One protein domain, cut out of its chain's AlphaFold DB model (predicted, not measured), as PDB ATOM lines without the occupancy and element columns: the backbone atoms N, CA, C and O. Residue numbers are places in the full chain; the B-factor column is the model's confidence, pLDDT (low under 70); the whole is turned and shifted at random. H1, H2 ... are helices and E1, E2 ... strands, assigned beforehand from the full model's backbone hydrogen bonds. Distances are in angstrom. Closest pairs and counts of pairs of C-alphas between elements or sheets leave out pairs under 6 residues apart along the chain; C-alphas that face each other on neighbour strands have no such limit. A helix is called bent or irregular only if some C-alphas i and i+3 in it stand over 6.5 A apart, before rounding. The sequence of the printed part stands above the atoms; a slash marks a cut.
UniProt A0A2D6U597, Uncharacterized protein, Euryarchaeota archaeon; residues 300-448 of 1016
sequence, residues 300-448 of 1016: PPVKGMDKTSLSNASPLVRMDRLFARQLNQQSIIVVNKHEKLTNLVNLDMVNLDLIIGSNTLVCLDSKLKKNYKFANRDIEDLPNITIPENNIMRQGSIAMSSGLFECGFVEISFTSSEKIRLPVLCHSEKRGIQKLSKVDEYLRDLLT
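What this domain is: This is residues 300 to 448 of the 1016 residues of an uncharacterized protein of Euryarchaeota archaeon (UniProt A0A2D6U597). A curled, twisted sheet of seven strands makes the core, with the long helix H4 crossing one face and H1 and H2 on the other. The long, bent hairpin of E6 and E7 reaches to one end of the long axis, and the loop between E3 and E4 reaches to the other. The 149 printed residues include four named helices and seven named strands, in the order H1 E1 H2 H3 E2 E3 E4 E5 E6 E7 H4. The sheet, order E3 E4 E2 E1 E5 E6 E7, is mixed, and so is the class, helices and strands. The whole is compact, with a radius of gyration of the C-alphas of 16.4 A, and spans 59 by 30 by 24 A, only just elongated.

How they stand to each other: The sheet runs from edge strand E3, residues 373 to 375, through E4, 384 to 388, E2, 360 to 365, E1, 332 to 336, E5, 397 to 400, and E6, 403 to 413, to edge strand E7, 419 to 428. E3 and E4 form a hairpin, with N 386 and O 373 2.8 A apart. E4 and E2 are parallel, with N 363 and O 385 at 2.7 A. E2 and E1 are parallel, with N 362 and O 333 at 2.8 A; with H2, residues 339 to 342, and H3, residues 350 to 358, between them, they form a strand-helix-strand unit with a right-handed crossover. E1 and E5 are antiparallel, with N 399 and O 334 at 2.8 A. E5, E6 and E7 form a meander, each strand the antiparallel neighbour of the one before, with N 405 and O 398 at 2.8 A and N 424 and O 408 at 2.8 A. H4, residues 429 to 446, and H1, residues 316 to 324, are on opposite faces, giving three layers, helices on both faces of a sheet. H4 runs across the strands, at 86 degrees to E1 on the local plane, at a height over the sheet of 8.7 A; the closest C-alphas of H4 and E5 are those of Gly 432 and Ala 399, 5.1 A apart. H1 lies over E7 and runs along it, at 10 degrees on the local plane; their closest C-alphas, of Leu 316 and Leu 425, are 5.0 A apart. H2 is on the same face as H1. H3 only grazes the sheet, with residues 355 to 356, and touches H1, at a steep tilt of 42 degrees; their closest C-alphas, of Asn 351 and Ala 324, are 5.4 A apart. Each O i to N i+4 pair is within hydrogen-bond range in H3 and H4, and 3 of 5 are in H1; H2 is too short for such a pair.

Where its parts are: From first to last C-alpha E6 measures 28.1 A, H4 25.6 A, E7 24.3 A, E2 16.2 A and H1 14.3 A. H1 is irregular, with C-alphas 317 and 320 7.5 A apart. E6 bends by 71 degrees at residue 406, and E7 by 65 degrees at residue 423. C-alpha 316, where H1 begins, is at (340.478, 299.150, 129.680); C-alpha 446, where H4 ends, is at (371.416, 283.535, 131.718).

The domain as a whole: The two C-alphas farthest apart, of Ile 379 and Ser 416, are 61.1 A apart. The printed part has no cut and no long link. The mean pLDDT of the printed part is 82.5; residues 328 to 330, 370, 376 to 382 and 415 to 417 are under 70.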
ATOM      1  N   PRO A 300     336.554 298.292 137.928       85.12
ATOM      2  CA  PRO A 300     337.542 297.656 138.792       85.12
ATOM      3  C   PRO A 300     338.127 298.617 139.841       85.12
ATOM      4  O   PRO A 300     338.366 299.793 139.548       85.12
ATOM      5  N   PRO A 301     338.416 298.138 141.064       84.62
ATOM      6  CA  PRO A 301     338.975 298.982 142.111       84.62
ATOM      7  C   PRO A 301     340.401 299.429 141.762       84.62
ATOM      8  O   PRO A 301     341.256 298.619 141.422       84.62
ATOM      9  N   VAL A 302     340.702 300.716 141.957       84.44
ATOM     10  CA  VAL A 302     342.025 301.315 141.663       84.44
ATOM     11  C   VAL A 302     343.118 300.998 142.702       84.44
ATOM     12  O   VAL A 302     344.178 301.625 142.723       84.44
ATOM     13  N   LYS A 303     342.872 300.066 143.628       80.38
ATOM     14  CA  LYS A 303     343.800 299.752 144.726       80.38
ATOM     15  C   LYS A 303     345.043 299.045 144.169       80.38
ATOM     16  O   LYS A 303     344.933 297.953 143.629       80.38
ATOM     17  N   GLY A 304     346.219 299.652 144.348       74.50
ATOM     18  CA  GLY A 304     347.493 299.125 143.835       74.50
ATOM     19  C   GLY A 304     347.850 299.567 142.410       74.50
ATOM     20  O   GLY A 304     348.865 299.117 141.889       74.50
ATOM     21  N   MET A 305     347.048 300.449 141.798       86.75
ATOM     22  CA  MET A 305     347.337 301.070 140.500       86.75
ATOM     23  C   MET A 305     348.104 302.386 140.682       86.75
ATOM     24  O   MET A 305     347.870 303.113 141.651       86.75
ATOM     25  N   ASP A 306     348.970 302.726 139.728       85.44
ATOM     26  CA  ASP A 306     349.688 304.004 139.714       85.44
ATOM     27  C   ASP A 306     348.893 305.093 138.993       85.44
ATOM     28  O   ASP A 306     348.078 304.827 138.109       85.44
ATOM     29  N   LYS A 307     349.159 306.350 139.355       87.69
ATOM     30  CA  LYS A 307     348.571 307.503 138.678       87.69
ATOM     31  C   LYS A 307     349.197 307.671 137.290       87.69
ATOM     32  O   LYS A 307     350.396 307.922 137.183       87.69
ATOM     33  N   THR A 308     348.374 307.629 136.248       86.50
ATOM     34  CA  THR A 308     348.786 307.763 134.842       86.50
ATOM     35  C   THR A 308     348.385 309.132 134.286       86.50
ATOM     36  O   THR A 308     347.378 309.719 134.691       86.50
ATOM     37  N   SER A 309     349.174 309.678 133.355       83.69
ATOM     38  CA  SER A 309     348.783 310.884 132.618       83.69
ATOM     39  C   SER A 309     347.629 310.578 131.660       83.69
ATOM     40  O   SER A 309     347.590 309.517 131.044       83.69
ATOM     41  N   LEU A 310     346.710 311.531 131.474       80.50
ATOM     42  CA  LEU A 310     345.600 311.365 130.526       80.50
ATOM     43  C   LEU A 310     346.074 311.096 129.089       80.50
ATOM     44  O   LEU A 310     345.416 310.357 128.370       80.50
ATOM     45  N   SER A 311     347.236 311.629 128.695       80.19
ATOM     46  CA  SER A 311     347.840 311.397 127.375       80.19
ATOM     47  C   SER A 311     348.221 309.937 127.112       80.19
ATOM     48  O   SER A 311     348.257 309.516 125.964       80.19
ATOM     49  N   ASN A 312     348.528 309.177 128.168       79.12
ATOM     50  CA  ASN A 312     349.040 307.805 128.082       79.12
ATOM     51  C   ASN A 312     348.001 306.780 128.569       79.12
ATOM     52  O   ASN A 312     348.305 305.594 128.705       79.12
ATOM     53  N   ALA A 313     346.789 307.251 128.873       87.50
ATOM     54  CA  ALA A 313     345.691 306.460 129.391       87.50
ATOM     55  C   ALA A 313     344.727 306.078 128.263       87.50
ATOM     56  O   ALA A 313     344.281 306.916 127.484       87.50
ATOM     57  N   SER A 314     344.366 304.803 128.211       87.12
ATOM     58  CA  SER A 314     343.324 304.264 127.341       87.12
ATOM     59  C   SER A 314     342.238 303.584 128.178       87.12
ATOM     60  O   SER A 314     342.526 303.063 129.255       87.12
ATOM     61  N   PRO A 315     340.977 303.549 127.716       86.56
ATOM     62  CA  PRO A 315     339.948 302.730 128.349       86.56
ATOM     63  C   PRO A 315     340.374 301.257 128.398       86.56
ATOM     64  O   PRO A 315     340.851 300.733 127.391       86.56
ATOM     65  N   LEU A 316     340.151 300.577 129.528       85.81
ATOM     66  CA  LEU A 316     340.478 299.150 129.680       85.81
ATOM     67  C   LEU A 316     339.802 298.281 128.606       85.81
ATOM     68  O   LEU A 316     340.413 297.360 128.081       85.81
ATOM     69  N   VAL A 317     338.581 298.637 128.197       82.19
ATOM     70  CA  VAL A 317     337.825 297.925 127.151       82.19
ATOM     71  C   VAL A 317     338.443 298.009 125.749       82.19
ATOM     72  O   VAL A 317     337.986 297.342 124.830       82.19
ATOM     73  N   ARG A 318     339.469 298.848 125.546       82.69
ATOM     74  CA  ARG A 318     340.205 298.951 124.276       82.69
ATOM     75  C   ARG A 318     341.467 298.093 124.235       82.69
ATOM     76  O   ARG A 318     342.181 298.165 123.240       82.69
ATOM     77  N   MET A 319     341.751 297.329 125.288       86.56
ATOM     78  CA  MET A 319     342.971 296.534 125.415       86.56
ATOM     79  C   MET A 319     343.176 295.594 124.222       86.56
ATOM     80  O   MET A 319     344.168 295.732 123.514       86.56
ATOM     81  N   ASP A 320     342.186 294.755 123.919       85.00
ATOM     82  CA  ASP A 320     342.259 293.793 122.814       85.00
ATOM     83  C   ASP A 320     342.409 294.474 121.437       85.00
ATOM     84  O   ASP A 320     343.202 294.062 120.595       85.00
ATOM     85  N   ARG A 321     341.775 295.638 121.237       83.50
ATOM     86  CA  ARG A 321     341.969 296.455 120.024       83.50
ATOM     87  C   ARG A 321     343.391 297.016 119.899       83.50
ATOM     88  O   ARG A 321     343.859 297.250 118.785       83.50
ATOM     89  N   LEU A 322     344.056 297.321 121.013       84.12
ATOM     90  CA  LEU A 322     345.452 297.762 120.983       84.12
ATOM     91  C   LEU A 322     346.387 296.595 120.665       84.12
ATOM     92  O   LEU A 322     347.339 296.804 119.916       84.12
ATOM     93  N   PHE A 323     346.069 295.390 121.140       86.06
ATOM     94  CA  PHE A 323     346.746 294.159 120.738       86.06
ATOM     95  C   PHE A 323     346.544 293.854 119.252       86.06
ATOM     96  O   PHE A 323     347.521 293.593 118.566       86.06
ATOM     97  N   ALA A 324     345.349 294.047 118.686       83.31
ATOM     98  CA  ALA A 324     345.112 293.856 117.247       83.31
ATOM     99  C   ALA A 324     346.082 294.644 116.340       83.31
ATOM    100  O   ALA A 324     346.392 294.224 115.227       83.31
ATOM    101  N   ARG A 325     346.614 295.783 116.810       79.12
ATOM    102  CA  ARG A 325     347.626 296.567 116.075       79.12
ATOM    103  C   ARG A 325     349.006 295.891 116.004       79.12
ATOM    104  O   ARG A 325     349.875 296.414 115.318       79.12
ATOM    105  N   GLN A 326     349.207 294.789 116.723       72.94
ATOM    106  CA  GLN A 326     350.489 294.105 116.929       72.94
ATOM    107  C   GLN A 326     350.567 292.725 116.261       72.94
ATOM    108  O   GLN A 326     351.633 292.124 116.276       72.94
ATOM    109  N   LEU A 327     349.485 292.237 115.644       71.56
ATOM    110  CA  LEU A 327     349.376 290.866 115.116       71.56
ATOM    111  C   LEU A 327     350.421 290.478 114.050       71.56
ATOM    112  O   LEU A 327     350.584 289.299 113.771       71.56
ATOM    113  N   ASN A 328     351.143 291.445 113.473       66.12
ATOM    114  CA  ASN A 328     352.121 291.211 112.404       66.12
ATOM    115  C   ASN A 328     353.582 291.422 112.843       66.12
ATOM    116  O   ASN A 328     354.463 291.507 111.991       66.12
ATOM    117  N   GLN A 329     353.853 291.587 114.141       63.97
ATOM    118  CA  GLN A 329     355.211 291.787 114.652       63.97
ATOM    119  C   GLN A 329     355.665 290.549 115.425       63.97
ATOM    120  O   GLN A 329     355.211 290.344 116.545       63.97
ATOM    121  N   GLN A 330     356.574 289.764 114.843       66.81
ATOM    122  CA  GLN A 330     357.295 288.715 115.570       66.81
ATOM    123  C   GLN A 330     358.371 289.362 116.452       66.81
ATOM    124  O   GLN A 330     359.251 290.070 115.962       66.81
ATOM    125  N   SER A 331     358.268 289.184 117.767       73.62
ATOM    126  CA  SER A 331     359.172 289.753 118.765       73.62
ATOM    127  C   SER A 331     359.069 289.026 120.109       73.62
ATOM    128  O   SER A 331     358.173 288.218 120.337       73.62
ATOM    129  N   ILE A 332     359.985 289.329 121.029       83.31
ATOM    130  CA  ILE A 332     359.917 288.833 122.407       83.31
ATOM    131  C   ILE A 332     358.802 289.562 123.164       83.31
ATOM    132  O   ILE A 332     358.756 290.797 123.195       83.31
ATOM    133  N   ILE A 333     357.952 288.797 123.849       88.69
ATOM    134  CA  ILE A 333     356.894 289.314 124.721       88.69
ATOM    135  C   ILE A 333     357.206 288.947 126.157       88.69
ATOM    136  O   ILE A 333     357.362 287.776 126.490       88.69
ATOM    137  N   VAL A 334     357.238 289.945 127.035       90.88
ATOM    138  CA  VAL A 334     357.499 289.724 128.458       90.88
ATOM    139  C   VAL A 334     356.211 289.911 129.243       90.88
ATOM    140  O   VAL A 334     355.609 290.987 129.219       90.88
ATOM    141  N   VAL A 335     355.800 288.883 129.978       91.88
ATOM    142  CA  VAL A 335     354.583 288.895 130.795       91.88
ATOM    143  C   VAL A 335     354.897 288.669 132.264       91.88
ATOM    144  O   VAL A 335     355.743 287.858 132.635       91.88
ATOM    145  N   ASN A 336     354.161 289.354 133.136       91.25
ATOM    146  CA  ASN A 336     354.174 289.077 134.568       91.25
ATOM    147  C   ASN A 336     352.741 288.958 135.080       91.25
ATOM    148  O   ASN A 336     352.084 289.977 135.301       91.25
ATOM    149  N   LYS A 337     352.260 287.719 135.268       87.31
ATOM    150  CA  LYS A 337     350.880 287.409 135.698       87.31
ATOM    151  C   LYS A 337     349.855 288.255 134.936       87.31
ATOM    152  O   LYS A 337     349.086 289.009 135.541       87.31
ATOM    153  N   HIS A 338     349.947 288.221 133.608       88.50
ATOM    154  CA  HIS A 338     349.171 289.063 132.701       88.50
ATOM    155  C   HIS A 338     347.658 288.835 132.837       88.50
ATOM    156  O   HIS A 338     346.882 289.755 132.597       88.50
ATOM    157  N   GLU A 339     347.242 287.677 133.354       87.38
ATOM    158  CA  GLU A 339     345.854 287.348 133.681       87.38
ATOM    159  C   GLU A 339     345.259 288.344 134.687       87.38
ATOM    160  O   GLU A 339     344.068 288.634 134.674       87.38
ATOM    161  N   LYS A 340     346.087 288.944 135.556       86.69
ATOM    162  CA  LYS A 340     345.635 290.013 136.462       86.69
ATOM    163  C   LYS A 340     345.213 291.285 135.732       86.69
ATOM    164  O   LYS A 340     344.451 292.054 136.303       86.69
ATOM    165  N   LEU A 341     345.745 291.532 134.535       87.31
ATOM    166  CA  LEU A 341     345.384 292.671 133.695       87.31
ATOM    167  C   LEU A 341     344.140 292.350 132.863       87.31
ATOM    168  O   LEU A 341     343.220 293.166 132.822       87.31
ATOM    169  N   THR A 342     344.092 291.169 132.243       86.00
ATOM    170  CA  THR A 342     342.977 290.766 131.372       86.00
ATOM    171  C   THR A 342     341.692 290.508 132.160       86.00
ATOM    172  O   THR A 342     340.640 290.977 131.742       86.00
ATOM    173  N   ASN A 343     341.771 289.931 133.367       86.62
ATOM    174  CA  ASN A 343     340.611 289.705 134.245       86.62
ATOM    175  C   ASN A 343     339.965 290.995 134.799       86.62
ATOM    176  O   ASN A 343     338.945 290.923 135.483       86.62
ATOM    177  N   LEU A 344     340.538 292.183 134.551       83.50
ATOM    178  CA  LEU A 344     339.914 293.461 134.936       83.50
ATOM    179  C   LEU A 344     338.723 293.824 134.045       83.50
ATOM    180  O   LEU A 344     337.951 294.717 134.394       83.50
ATOM    181  N   VAL A 345     338.587 293.183 132.888       80.88
ATOM    182  CA  VAL A 345     337.494 293.410 131.948       80.88
ATOM    183  C   VAL A 345     336.900 292.076 131.532       80.88
ATOM    184  O   VAL A 345     337.616 291.108 131.320       80.88
ATOM    185  N   ASN A 346     335.578 292.030 131.405       79.56
ATOM    186  CA  ASN A 346     334.885 290.863 130.876       79.56
ATOM    187  C   ASN A 346     334.869 290.947 129.340       79.56
ATOM    188  O   ASN A 346     333.884 291.406 128.761       79.56
ATOM    189  N   LEU A 347     336.008 290.651 128.705       75.94
ATOM    190  CA  LEU A 347     336.204 290.683 127.253       75.94
ATOM    191  C   LEU A 347     337.027 289.474 126.808       75.94
ATOM    192  O   LEU A 347     338.026 289.151 127.451       75.94
ATOM    193  N   ASP A 348     336.655 288.884 125.673       79.12
ATOM    194  CA  ASP A 348     337.458 287.858 125.010       79.12
ATOM    195  C   ASP A 348     338.729 288.499 124.430       79.12
ATOM    196  O   ASP A 348     338.659 289.447 123.646       79.12
ATOM    197  N   MET A 349     339.901 287.997 124.828       86.00
ATOM    198  CA  MET A 349     341.214 288.555 124.467       86.00
ATOM    199  C   MET A 349     341.824 287.840 123.254       86.00
ATOM    200  O   MET A 349     342.996 287.468 123.262       86.00
ATOM    201  N   VAL A 350     341.025 287.661 122.199       86.75
ATOM    202  CA  VAL A 350     341.393 286.876 121.008       86.75
ATOM    203  C   VAL A 350     342.704 287.360 120.384       86.75
ATOM    204  O   VAL A 350     343.531 286.552 119.965       86.75
ATOM    205  N   ASN A 351     342.934 288.677 120.337       88.19
ATOM    206  CA  ASN A 351     344.152 289.211 119.732       88.19
ATOM    207  C   ASN A 351     345.379 288.995 120.621       88.19
ATOM    208  O   ASN A 351     346.474 288.818 120.095       88.19
ATOM    209  N   LEU A 352     345.219 288.989 121.949       86.56
ATOM    210  CA  LEU A 352     346.314 288.645 122.856       86.56
ATOM    211  C   LEU A 352     346.703 287.173 122.713       86.56
ATOM    212  O   LEU A 352     347.892 286.877 122.660       86.56
ATOM    213  N   ASP A 353     345.723 286.277 122.619       85.75
ATOM    214  CA  ASP A 353     345.970 284.840 122.474       85.75
ATOM    215  C   ASP A 353     346.721 284.541 121.169       85.75
ATOM    216  O   ASP A 353     347.709 283.806 121.173       85.75
ATOM    217  N   LEU A 354     346.329 285.191 120.064       84.88
ATOM    218  CA  LEU A 354     347.044 285.111 118.785       84.88
ATOM    219  C   LEU A 354     348.477 285.641 118.883       84.88
ATOM    220  O   LEU A 354     349.399 285.038 118.340       84.88
ATOM    221  N   ILE A 355     348.677 286.762 119.577       85.12
ATOM    222  CA  ILE A 355     350.003 287.342 119.798       85.12
ATOM    223  C   ILE A 355     350.876 286.391 120.616       85.12
ATOM    224  O   ILE A 355     352.007 286.128 120.225       85.12
ATOM    225  N   ILE A 356     350.364 285.854 121.723       82.50
ATOM    226  CA  ILE A 356     351.105 284.918 122.575       82.50
ATOM    227  C   ILE A 356     351.441 283.637 121.800       82.50
ATOM    228  O   ILE A 356     352.548 283.132 121.935       82.50
ATOM    229  N   GLY A 357     350.529 283.142 120.958       76.81
ATOM    230  CA  GLY A 357     350.756 281.954 120.131       76.81
ATOM    231  C   GLY A 357     351.697 282.162 118.939       76.81
ATOM    232  O   GLY A 357     352.169 281.186 118.371       76.81
ATOM    233  N   SER A 358     351.981 283.408 118.549       76.75
ATOM    234  CA  SER A 358     352.827 283.751 117.389       76.75
ATOM    235  C   SER A 358     354.152 284.424 117.760       76.75
ATOM    236  O   SER A 358     354.901 284.832 116.872       76.75
ATOM    237  N   ASN A 359     354.462 284.535 119.057       80.50
ATOM    238  CA  ASN A 359     355.668 285.196 119.558       80.50
ATOM    239  C   ASN A 359     356.372 284.402 120.665       80.50
ATOM    240  O   ASN A 359     355.745 283.658 121.415       80.50
ATOM    241  N   THR A 360     357.675 284.638 120.831       82.19
ATOM    242  CA  THR A 360     358.454 284.086 121.947       82.19
ATOM    243  C   THR A 360     357.991 284.694 123.271       82.19
ATOM    244  O   THR A 360     358.070 285.913 123.470       82.19
ATOM    245  N   LEU A 361     357.533 283.851 124.200       87.62
ATOM    246  CA  LEU A 361     356.964 284.285 125.476       87.62
ATOM    247  C   LEU A 361     357.981 284.165 126.616       87.62
ATOM    248  O   LEU A 361     358.500 283.090 126.908       87.62
ATOM    249  N   VAL A 362     358.203 285.266 127.333       89.44
ATOM    250  CA  VAL A 362     359.036 285.325 128.536       89.44
ATOM    251  C   VAL A 362     358.160 285.631 129.749       89.44
ATOM    252  O   VAL A 362     357.706 286.756 129.961       89.44
ATOM    253  N   CYS A 363     357.931 284.622 130.578       89.81
ATOM    254  CA  CYS A 363     357.150 284.706 131.802       89.81
ATOM    255  C   CYS A 363     358.030 285.043 133.012       89.81
ATOM    256  O   CYS A 363     359.010 284.360 133.304       89.81
ATOM    257  N   LEU A 364     357.643 286.059 133.778       89.75
ATOM    258  CA  LEU A 364     358.267 286.381 135.061       89.75
ATOM    259  C   LEU A 364     357.583 285.612 136.202       89.75
ATOM    260  O   LEU A 364     356.382 285.781 136.425       89.75
ATOM    261  N   ASP A 365     358.341 284.821 136.970       85.88
ATOM    262  CA  ASP A 365     357.823 284.118 138.153       85.88
ATOM    263  C   ASP A 365     358.568 284.487 139.444       85.88
ATOM    264  O   ASP A 365     359.739 284.173 139.650       85.88
ATOM    265  N   SER A 366     357.821 285.087 140.372       82.00
ATOM    266  CA  SER A 366     358.201 285.350 141.766       82.00
ATOM    267  C   SER A 366     358.732 284.135 142.548       82.00
ATOM    268  O   SER A 366     359.456 284.307 143.529       82.00
ATOM    269  N   LYS A 367     358.340 282.906 142.181       83.12
ATOM    270  CA  LYS A 367     358.749 281.673 142.877       83.12
ATOM    271  C   LYS A 367     360.109 281.152 142.406       83.12
ATOM    272  O   LYS A 367     360.733 280.371 143.127       83.12
ATOM    273  N   LEU A 368     360.574 281.575 141.231       83.31
ATOM    274  CA  LEU A 368     361.853 281.164 140.663       83.31
ATOM    275  C   LEU A 368     362.960 282.089 141.195       83.31
ATOM    276  O   LEU A 368     362.950 283.285 140.930       83.31
ATOM    277  N   LYS A 369     363.893 281.555 141.998       74.50
ATOM    278  CA  LYS A 369     364.935 282.359 142.679       74.50
ATOM    279  C   LYS A 369     366.263 282.454 141.916       74.50
ATOM    280  O   LYS A 369     366.946 283.464 142.030       74.50
ATOM    281  N   LYS A 370     366.655 281.390 141.208       69.19
ATOM    282  CA  LYS A 370     367.853 281.272 140.355       69.19
ATOM    283  C   LYS A 370     367.519 280.315 139.201       69.19
ATOM    284  O   LYS A 370     366.684 279.434 139.407       69.19
ATOM    285  N   ASN A 371     368.186 280.467 138.054       78.12
ATOM    286  CA  ASN A 371     367.939 279.752 136.786       78.12
ATOM    287  C   ASN A 371     366.635 280.140 136.070       78.12
ATOM    288  O   ASN A 371     365.889 281.000 136.535       78.12
ATOM    289  N   TYR A 372     366.397 279.506 134.922       87.25
ATOM    290  CA  TYR A 372     365.209 279.630 134.082       87.25
ATOM    291  C   TYR A 372     364.552 278.260 133.885       87.25
ATOM    292  O   TYR A 372     365.179 277.218 134.088       87.25
ATOM    293  N   LYS A 373     363.278 278.260 133.496       84.56
ATOM    294  CA  LYS A 373     362.623 277.085 132.914       84.56
ATOM    295  C   LYS A 373     362.426 277.353 131.436       84.56
ATOM    296  O   LYS A 373     361.883 278.394 131.088       84.56
ATOM    297  N   PHE A 374     362.844 276.415 130.606       81.88
ATOM    298  CA  PHE A 374     362.611 276.452 129.173       81.88
ATOM    299  C   PHE A 374     361.600 275.358 128.856       81.88
ATOM    300  O   PHE A 374     361.865 274.184 129.109       81.88
ATOM    301  N   ALA A 375     360.409 275.744 128.418       73.94
ATOM    302  CA  ALA A 375     359.395 274.805 127.975       73.94
ATOM    303  C   ALA A 375     359.342 274.873 126.451       73.94
ATOM    304  O   ALA A 375     358.744 275.789 125.895       73.94
ATOM    305  N   ASN A 376     359.985 273.899 125.809       64.00
ATOM    306  CA  ASN A 376     359.756 273.570 124.410       64.00
ATOM    307  C   ASN A 376     358.822 272.359 124.426       64.00
ATOM    308  O   ASN A 376     359.222 271.317 124.951       64.00
ATOM    309  N   ARG A 377     357.554 272.510 124.022       46.19
ATOM    310  CA  ARG A 377     356.609 271.382 124.070       46.19
ATOM    311  C   ARG A 377     356.634 270.527 122.814       46.19
ATOM    312  O   ARG A 377     356.471 269.333 122.979       46.19
ATOM    313  N   ASP A 378     356.969 271.085 121.658       49.75
ATOM    314  CA  ASP A 378     357.273 270.379 120.413       49.75
ATOM    315  C   ASP A 378     358.034 271.345 119.482       49.75
ATOM    316  O   ASP A 378     358.044 272.550 119.724       49.75
ATOM    317  N   ILE A 379     358.679 270.837 118.426       48.53
ATOM    318  CA  ILE A 379     359.494 271.618 117.458       48.53
ATOM    319  C   ILE A 379     358.663 272.690 116.704       48.53
ATOM    320  O   ILE A 379     359.232 273.593 116.091       48.53
ATOM    321  N   GLU A 380     357.331 272.602 116.761       50.88
ATOM    322  CA  GLU A 380     356.381 273.531 116.130       50.88
ATOM    323  C   GLU A 380     355.910 274.672 117.055       50.88
ATOM    324  O   GLU A 380     355.375 275.666 116.564       50.88
ATOM    325  N   ASP A 381     356.125 274.566 118.373       61.56
ATOM    326  CA  ASP A 381     355.705 275.587 119.339       61.56
ATOM    327  C   ASP A 381     356.811 276.633 119.554       61.56
ATOM    328  O   ASP A 381     357.984 276.308 119.745       61.56
ATOM    329  N   LEU A 382     356.439 277.917 119.591       66.44
ATOM    330  CA  LEU A 382     357.378 278.993 119.913       66.44
ATOM    331  C   LEU A 382     357.882 278.891 121.366       66.44
ATOM    332  O   LEU A 382     357.125 278.505 122.265       66.44
ATOM    333  N   PRO A 383     359.144 279.280 121.636       71.19
ATOM    334  CA  PRO A 383     359.750 279.054 122.938       71.19
ATOM    335  C   PRO A 383     359.028 279.811 124.055       71.19
ATOM    336  O   PRO A 383     358.786 281.019 123.967       71.19
ATOM    337  N   ASN A 384     358.758 279.108 125.160       80.75
ATOM    338  CA  ASN A 384     358.254 279.706 126.392       80.75
ATOM    339  C   ASN A 384     359.300 279.599 127.505       80.75
ATOM    340  O   ASN A 384     359.636 278.510 127.987       80.75
ATOM    341  N   ILE A 385     359.805 280.751 127.937       87.19
ATOM    342  CA  ILE A 385     360.820 280.852 128.980       87.19
ATOM    343  C   ILE A 385     360.188 281.413 130.239       87.19
ATOM    344  O   ILE A 385     359.579 282.475 130.222       87.19
ATOM    345  N   THR A 386     360.413 280.766 131.376       87.62
ATOM    346  CA  THR A 386     360.143 281.371 132.680       87.62
ATOM    347  C   THR A 386     361.444 281.807 133.337       87.62
ATOM    348  O   THR A 386     362.319 280.973 133.576       87.62
ATOM    349  N   ILE A 387     361.553 283.090 133.679       88.81
ATOM    350  CA  ILE A 387     362.706 283.675 134.374       88.81
ATOM    351  C   ILE A 387     362.293 284.282 135.731       88.81
ATOM    352  O   ILE A 387     361.110 284.561 135.954       88.81
ATOM    353  N   PRO A 388     363.242 284.495 136.665       87.44
ATOM    354  CA  PRO A 388     362.964 285.160 137.935       87.44
ATOM    355  C   PRO A 388     362.407 286.573 137.731       87.44
ATOM    356  O   PRO A 388     362.906 287.327 136.901       87.44
ATOM    357  N   GLU A 389     361.401 286.959 138.525       83.38
ATOM    358  CA  GLU A 389     360.760 288.279 138.401       83.38
ATOM    359  C   GLU A 389     361.745 289.443 138.598       83.38
ATOM    360  O   GLU A 389     361.619 290.453 137.908       83.38
ATOM    361  N   ASN A 390     362.706 289.315 139.528       78.38
ATOM    362  CA  ASN A 390     363.787 290.277 139.816       78.38
ATOM    363  C   ASN A 390     363.360 291.765 139.859       78.38
ATOM    364  O   ASN A 390     364.162 292.659 139.595       78.38
ATOM    365  N   ASN A 391     362.094 292.055 140.184       74.94
ATOM    366  CA  ASN A 391     361.476 293.386 140.087       74.94
ATOM    367  C   ASN A 391     361.611 294.060 138.701       74.94
ATOM    368  O   ASN A 391     361.581 295.291 138.592       74.94
ATOM    369  N   ILE A 392     361.738 293.273 137.627       80.44
ATOM    370  CA  ILE A 392     361.859 293.765 136.250       80.44
ATOM    371  C   ILE A 392     360.564 294.473 135.840       80.44
ATOM    372  O   ILE A 392     360.603 295.612 135.369       80.44
ATOM    373  N   MET A 393     359.411 293.846 136.067       87.19
ATOM    374  CA  MET A 393     358.076 294.380 135.775       87.19
ATOM    375  C   MET A 393     357.116 294.063 136.921       87.19
ATOM    376  O   MET A 393     357.368 293.149 137.697       87.19
ATOM    377  N   ARG A 394     356.010 294.805 137.033       84.56
ATOM    378  CA  ARG A 394     354.985 294.555 138.057       84.56
ATOM    379  C   ARG A 394     354.021 293.455 137.619       84.56
ATOM    380  O   ARG A 394     353.802 293.257 136.429       84.56
ATOM    381  N   GLN A 395     353.385 292.794 138.578       87.38
ATOM    382  CA  GLN A 395     352.325 291.827 138.286       87.38
ATOM    383  C   GLN A 395     351.127 292.514 137.609       87.38
ATOM    384  O   GLN A 395     350.726 293.598 138.028       87.38
ATOM    385  N   GLY A 396     350.541 291.870 136.600       87.75
ATOM    386  CA  GLY A 396     349.504 292.456 135.748       87.75
ATOM    387  C   GLY A 396     350.068 293.390 134.676       87.75
ATOM    388  O   GLY A 396     349.482 294.444 134.418       87.75
ATOM    389  N   SER A 397     351.214 293.039 134.083       91.12
ATOM    390  CA  SER A 397     351.798 293.801 132.976       91.12
ATOM    391  C   SER A 397     352.299 292.921 131.835       91.12
ATOM    392  O   SER A 397     352.647 291.753 132.032       91.12
ATOM    393  N   ILE A 398     352.312 293.516 130.642       92.25
ATOM    394  CA  ILE A 398     352.754 292.920 129.379       92.25
ATOM    395  C   ILE A 398     353.664 293.939 128.694       92.25
ATOM    396  O   ILE A 398     353.266 295.088 128.515       92.25
ATOM    397  N   ALA A 399     354.883 293.557 128.333       91.19
ATOM    398  CA  ALA A 399     355.806 294.400 127.583       91.19
ATOM    399  C   ALA A 399     356.052 293.803 126.201       91.19
ATOM    400  O   ALA A 399     356.344 292.616 126.071       91.19
ATOM    401  N   MET A 400     355.945 294.664 125.196       88.38
ATOM    402  CA  MET A 400     356.153 294.365 123.785       88.38
ATOM    403  C   MET A 400     356.986 295.479 123.145       88.38
ATOM    404  O   MET A 400     357.207 296.533 123.756       88.38
ATOM    405  N   SER A 401     357.418 295.263 121.902       80.00
ATOM    406  CA  SER A 401     358.131 296.251 121.074       80.00
ATOM    407  C   SER A 401     357.388 297.590 121.006       80.00
ATOM    408  O   SER A 401     357.995 298.654 121.103       80.00
ATOM    409  N   SER A 402     356.059 297.531 120.916       79.88
ATOM    410  CA  SER A 402     355.156 298.682 120.863       79.88
ATOM    411  C   SER A 402     354.958 299.401 122.191       79.88
ATOM    412  O   SER A 402     354.542 300.561 122.197       79.88
ATOM    413  N   GLY A 403     355.266 298.754 123.315       86.88
ATOM    414  CA  GLY A 403     355.176 299.379 124.620       86.88
ATOM    415  C   GLY A 403     354.857 298.451 125.776       86.88
ATOM    416  O   GLY A 403     354.641 297.250 125.644       86.88
ATOM    417  N   LEU A 404     354.857 299.061 126.958       90.50
ATOM    418  CA  LEU A 404     354.429 298.441 128.201       90.50
ATOM    419  C   LEU A 404     352.937 298.704 128.419       90.50
ATOM    420  O   LEU A 404     352.525 299.867 128.466       90.50
ATOM    421  N   PHE A 405     352.178 297.630 128.614       90.62
ATOM    422  CA  PHE A 405     350.777 297.606 129.011       90.62
ATOM    423  C   PHE A 405     350.671 297.252 130.493       90.62
ATOM    424  O   PHE A 405     351.147 296.207 130.935       90.62
ATOM    425  N   GLU A 406     350.037 298.123 131.270       90.69
ATOM    426  CA  GLU A 406     349.779 297.898 132.694       90.69
ATOM    427  C   GLU A 406     348.519 298.648 133.135       90.69
ATOM    428  O   GLU A 406     348.061 299.580 132.467       90.69
ATOM    429  N   CYS A 407     347.950 298.263 134.273       89.44
ATOM    430  CA  CYS A 407     346.831 298.996 134.853       89.44
ATOM    431  C   CYS A 407     347.312 300.266 135.576       89.44
ATOM    432  O   CYS A 407     348.300 300.265 136.313       89.44
ATOM    433  N   GLY A 408     346.587 301.361 135.373       90.19
ATOM    434  CA  GLY A 408     346.798 302.635 136.048       90.19
ATOM    435  C   GLY A 408     345.470 303.285 136.415       90.19
ATOM    436  O   GLY A 408     344.401 302.742 136.142       90.19
ATOM    437  N   PHE A 409     345.517 304.472 137.010       91.62
ATOM    438  CA  PHE A 409     344.329 305.292 137.218       91.62
ATOM    439  C   PHE A 409     344.546 306.733 136.765       91.62
ATOM    440  O   PHE A 409     345.632 307.295 136.910       91.62
ATOM    441  N   VAL A 410     343.486 307.358 136.262       89.56
ATOM    442  CA  VAL A 410     343.440 308.807 136.028       89.56
ATOM    443  C   VAL A 410     342.584 309.478 137.090       89.56
ATOM    444  O   VAL A 410     341.602 308.911 137.567       89.56
ATOM    445  N   GLU A 411     342.958 310.701 137.460       87.94
ATOM    446  CA  GLU A 411     342.138 311.561 138.312       87.94
ATOM    447  C   GLU A 411     341.390 312.566 137.446       87.94
ATOM    448  O   GLU A 411     342.016 313.391 136.774       87.94
ATOM    449  N   ILE A 412     340.064 312.500 137.499       85.00
ATOM    450  CA  ILE A 412     339.172 313.435 136.817       85.00
ATOM    451  C   ILE A 412     338.504 314.365 137.822       85.00
ATOM    452  O   ILE A 412     338.266 313.989 138.976       85.00
ATOM    453  N   SER A 413     338.206 315.580 137.380       76.81
ATOM    454  CA  SER A 413     337.488 316.560 138.191       76.81
ATOM    455  C   SER A 413     336.022 316.139 138.294       76.81
ATOM    456  O   SER A 413     335.347 315.984 137.280       76.81
ATOM    457  N   PHE A 414     335.535 315.916 139.513       71.06
ATOM    458  CA  PHE A 414     334.159 315.484 139.773       71.06
ATOM    459  C   PHE A 414     333.270 316.655 140.200       71.06
ATOM    460  O   PHE A 414     332.157 316.810 139.703       71.06
ATOM    461  N   THR A 415     333.803 317.520 141.060       67.12
ATOM    462  CA  THR A 415     333.282 318.858 141.373       67.12
ATOM    463  C   THR A 415     334.460 319.839 141.418       67.12
ATOM    464  O   THR A 415     335.598 319.452 141.143       67.12
ATOM    465  N   SER A 416     334.230 321.107 141.770       63.81
ATOM    466  CA  SER A 416     335.318 322.077 141.978       63.81
ATOM    467  C   SER A 416     336.320 321.650 143.065       63.81
ATOM    468  O   SER A 416     337.456 322.120 143.051       63.81
ATOM    469  N   SER A 417     335.931 320.751 143.979       63.41
ATOM    470  CA  SER A 417     336.741 320.312 145.124       63.41
ATOM    471  C   SER A 417     337.003 318.801 145.192       63.41
ATOM    472  O   SER A 417     337.962 318.386 145.842       63.41
ATOM    473  N   GLU A 418     336.197 317.962 144.537       77.94
ATOM    474  CA  GLU A 418     336.340 316.501 144.570       77.94
ATOM    475  C   GLU A 418     336.949 315.954 143.273       77.94
ATOM    476  O   GLU A 418     336.611 316.377 142.165       77.94
ATOM    477  N   LYS A 419     337.822 314.951 143.414       82.44
ATOM    478  CA  LYS A 419     338.397 314.192 142.298       82.44
ATOM    479  C   LYS A 419     337.966 312.740 142.380       82.44
ATOM    480  O   LYS A 419     337.954 312.152 143.459       82.44
ATOM    481  N   ILE A 420     337.675 312.153 141.227       85.31
ATOM    482  CA  ILE A 420     337.371 310.730 141.095       85.31
ATOM    483  C   ILE A 420     338.515 310.024 140.383       85.31
ATOM    484  O   ILE A 420     339.131 310.577 139.473       85.31
ATOM    485  N   ARG A 421     338.785 308.788 140.808       88.81
ATOM    486  CA  ARG A 421     339.787 307.910 140.207       88.81
ATOM    487  C   ARG A 421     339.103 306.906 139.296       88.81
ATOM    488  O   ARG A 421     338.222 306.182 139.752       88.81
ATOM    489  N   LEU A 422     339.523 306.867 138.037       88.00
ATOM    490  CA  LEU A 422     339.043 305.902 137.052       88.00
ATOM    491  C   LEU A 422     340.178 304.951 136.675       88.00
ATOM    492  O   LEU A 422     341.268 305.445 136.367       88.00
ATOM    493  N   PRO A 423     339.956 303.625 136.682       90.00
ATOM    494  CA  PRO A 423     340.949 302.678 136.206       90.00
ATOM    495  C   PRO A 423     341.106 302.801 134.687       90.00
ATOM    496  O   PRO A 423     340.133 302.952 133.946       90.00
ATOM    497  N   VAL A 424     342.347 302.748 134.221       90.81
ATOM    498  CA  VAL A 424     342.722 302.883 132.811       90.81
ATOM    499  C   VAL A 424     343.812 301.881 132.456       90.81
ATOM    500  O   VAL A 424     344.575 301.427 133.307       90.81
ATOM    501  N   LEU A 425     343.914 301.577 131.169       90.44
ATOM    502  CA  LEU A 425     345.076 300.928 130.591       90.44
ATOM    503  C   LEU A 425     346.151 301.987 130.340       90.44
ATOM    504  O   LEU A 425     345.927 302.944 129.598       90.44
ATOM    505  N   CYS A 426     347.314 301.827 130.955       89.19
ATOM    506  CA  CYS A 426     348.496 302.613 130.642       89.19
ATOM    507  C   CYS A 426     349.244 301.937 129.494       89.19
ATOM    508  O   CYS A 426     349.561 300.753 129.587       89.19
ATOM    509  N   HIS A 427     349.554 302.700 128.445       87.81
ATOM    510  CA  HIS A 427     350.408 302.250 127.350       87.81
ATOM    511  C   HIS A 427     351.606 303.190 127.204       87.81
ATOM    512  O   HIS A 427     351.441 304.406 127.084       87.81
ATOM    513  N   SER A 428     352.822 302.640 127.237       87.38
ATOM    514  CA  SER A 428     354.050 303.426 127.107       87.38
ATOM    515  C   SER A 428     355.111 302.713 126.274       87.38
ATOM    516  O   SER A 428     355.806 301.827 126.771       87.38
ATOM    517  N   GLU A 429     355.284 303.170 125.035       86.12
ATOM    518  CA  GLU A 429     356.271 302.653 124.079       86.12
ATOM    519  C   GLU A 429     357.698 302.701 124.637       86.12
ATOM    520  O   GLU A 429     358.358 301.676 124.798       86.12
ATOM    521  N   LYS A 430     358.131 303.888 125.083       87.12
ATOM    522  CA  LYS A 430     359.461 304.105 125.673       87.12
ATOM    523  C   LYS A 430     359.758 303.151 126.833       87.12
ATOM    524  O   LYS A 430     360.877 302.658 126.949       87.12
ATOM    525  N   ARG A 431     358.780 302.909 127.715       87.38
ATOM    526  CA  ARG A 431     358.960 301.990 128.848       87.38
ATOM    527  C   ARG A 431     358.998 300.536 128.387       87.38
ATOM    528  O   ARG A 431     359.772 299.784 128.962       87.38
ATOM    529  N   GLY A 432     358.218 300.157 127.373       87.25
ATOM    530  CA  GLY A 432     358.261 298.815 126.780       87.25
ATOM    531  C   GLY A 432     359.647 298.481 126.243       87.25
ATOM    532  O   GLY A 432     360.270 297.545 126.733       87.25
ATOM    533  N   ILE A 433     360.184 299.332 125.363       84.94
ATOM    534  CA  ILE A 433     361.527 299.165 124.776       84.94
ATOM    535  C   ILE A 433     362.600 299.048 125.868       84.94
ATOM    536  O   ILE A 433     363.435 298.149 125.838       84.94
ATOM    537  N   GLN A 434     362.554 299.918 126.884       88.69
ATOM    538  CA  GLN A 434     363.496 299.863 128.007       88.69
ATOM    539  C   GLN A 434     363.401 298.564 128.817       88.69
ATOM    540  O   GLN A 434     364.406 298.116 129.365       88.69
ATOM    541  N   LYS A 435     362.203 297.987 128.962       89.06
ATOM    542  CA  LYS A 435     362.011 296.725 129.686       89.06
ATOM    543  C   LYS A 435     362.458 295.534 128.856       89.06
ATOM    544  O   LYS A 435     363.160 294.694 129.402       89.06
ATOM    545  N   LEU A 436     362.141 295.513 127.563       88.06
ATOM    546  CA  LEU A 436     362.623 294.482 126.646       88.06
ATOM    547  C   LEU A 436     364.148 294.463 126.567       88.06
ATOM    548  O   LEU A 436     364.728 293.406 126.745       88.06
ATOM    549  N   SER A 437     364.801 295.621 126.424       85.00
ATOM    550  CA  SER A 437     366.271 295.712 126.406       85.00
ATOM    551  C   SER A 437     366.907 295.142 127.676       85.00
ATOM    552  O   SER A 437     367.894 294.425 127.599       85.00
ATOM    553  N   LYS A 438     366.329 295.423 128.852       86.88
ATOM    554  CA  LYS A 438     366.819 294.867 130.124       86.88
ATOM    555  C   LYS A 438     366.615 293.362 130.230       86.88
ATOM    556  O   LYS A 438     367.402 292.690 130.886       86.88
ATOM    557  N   VAL A 439     365.522 292.851 129.668       87.19
ATOM    558  CA  VAL A 439     365.258 291.412 129.640       87.19
ATOM    559  C   VAL A 439     366.195 290.728 128.656       87.19
ATOM    560  O   VAL A 439     366.767 289.719 129.030       87.19
ATOM    561  N   ASP A 440     366.422 291.290 127.469       84.50
ATOM    562  CA  ASP A 440     367.380 290.766 126.487       84.50
ATOM    563  C   ASP A 440     368.798 290.674 127.070       84.50
ATOM    564  O   ASP A 440     369.390 289.599 127.054       84.50
ATOM    565  N   GLU A 441     369.297 291.750 127.695       85.69
ATOM    566  CA  GLU A 441     370.585 291.747 128.412       85.69
ATOM    567  C   GLU A 441     370.646 290.623 129.458       85.69
ATOM    568  O   GLU A 441     371.602 289.855 129.508       85.69
ATOM    569  N   TYR A 442     369.588 290.477 130.261       86.38
ATOM    570  CA  TYR A 442     369.522 289.441 131.289       86.38
ATOM    571  C   TYR A 442     369.427 288.018 130.715       86.38
ATOM    572  O   TYR A 442     369.974 287.085 131.301       86.38
ATOM    573  N   LEU A 443     368.736 287.825 129.587       85.12
ATOM    574  CA  LEU A 443     368.631 286.532 128.911       85.12
ATOM    575  C   LEU A 443     369.974 286.111 128.312       85.12
ATOM    576  O   LEU A 443     370.335 284.946 128.440       85.12
ATOM    577  N   ARG A 444     370.732 287.045 127.726       85.12
ATOM    578  CA  ARG A 444     372.068 286.780 127.167       85.12
ATOM    579  C   ARG A 444     373.063 286.293 128.219       85.12
ATOM    580  O   ARG A 444     373.868 285.417 127.924       85.12
ATOM    581  N   ASP A 445     372.960 286.798 129.446       85.62
ATOM    582  CA  ASP A 445     373.792 286.347 130.570       85.62
ATOM    583  C   ASP A 445     373.328 285.006 131.173       85.62
ATOM    584  O   ASP A 445     374.108 284.309 131.826       85.62
ATOM    585  N   LEU A 446     372.045 284.660 131.020       85.94
ATOM    586  CA  LEU A 446     371.416 283.535 131.718       85.94
ATOM    587  C   LEU A 446     371.269 282.270 130.859       85.94
ATOM    588  O   LEU A 446     371.356 281.160 131.393       85.94
ATOM    589  N   LEU A 447     370.957 282.420 129.570       86.06
ATOM    590  CA  LEU A 447     370.646 281.313 128.668       86.06
ATOM    591  C   LEU A 447     371.919 280.641 128.141       86.06
ATOM    592  O   LEU A 447     372.966 281.265 127.992       86.06
ATOM    593  N   THR A 448     371.818 279.347 127.827       86.69
ATOM    594  CA  THR A 448     372.846 278.669 127.026       86.69
ATOM    595  C   THR A 448     372.810 279.199 125.587       86.69
ATOM    596  O   THR A 448     371.749 279.660 125.159       86.69
TER     597      THR A 448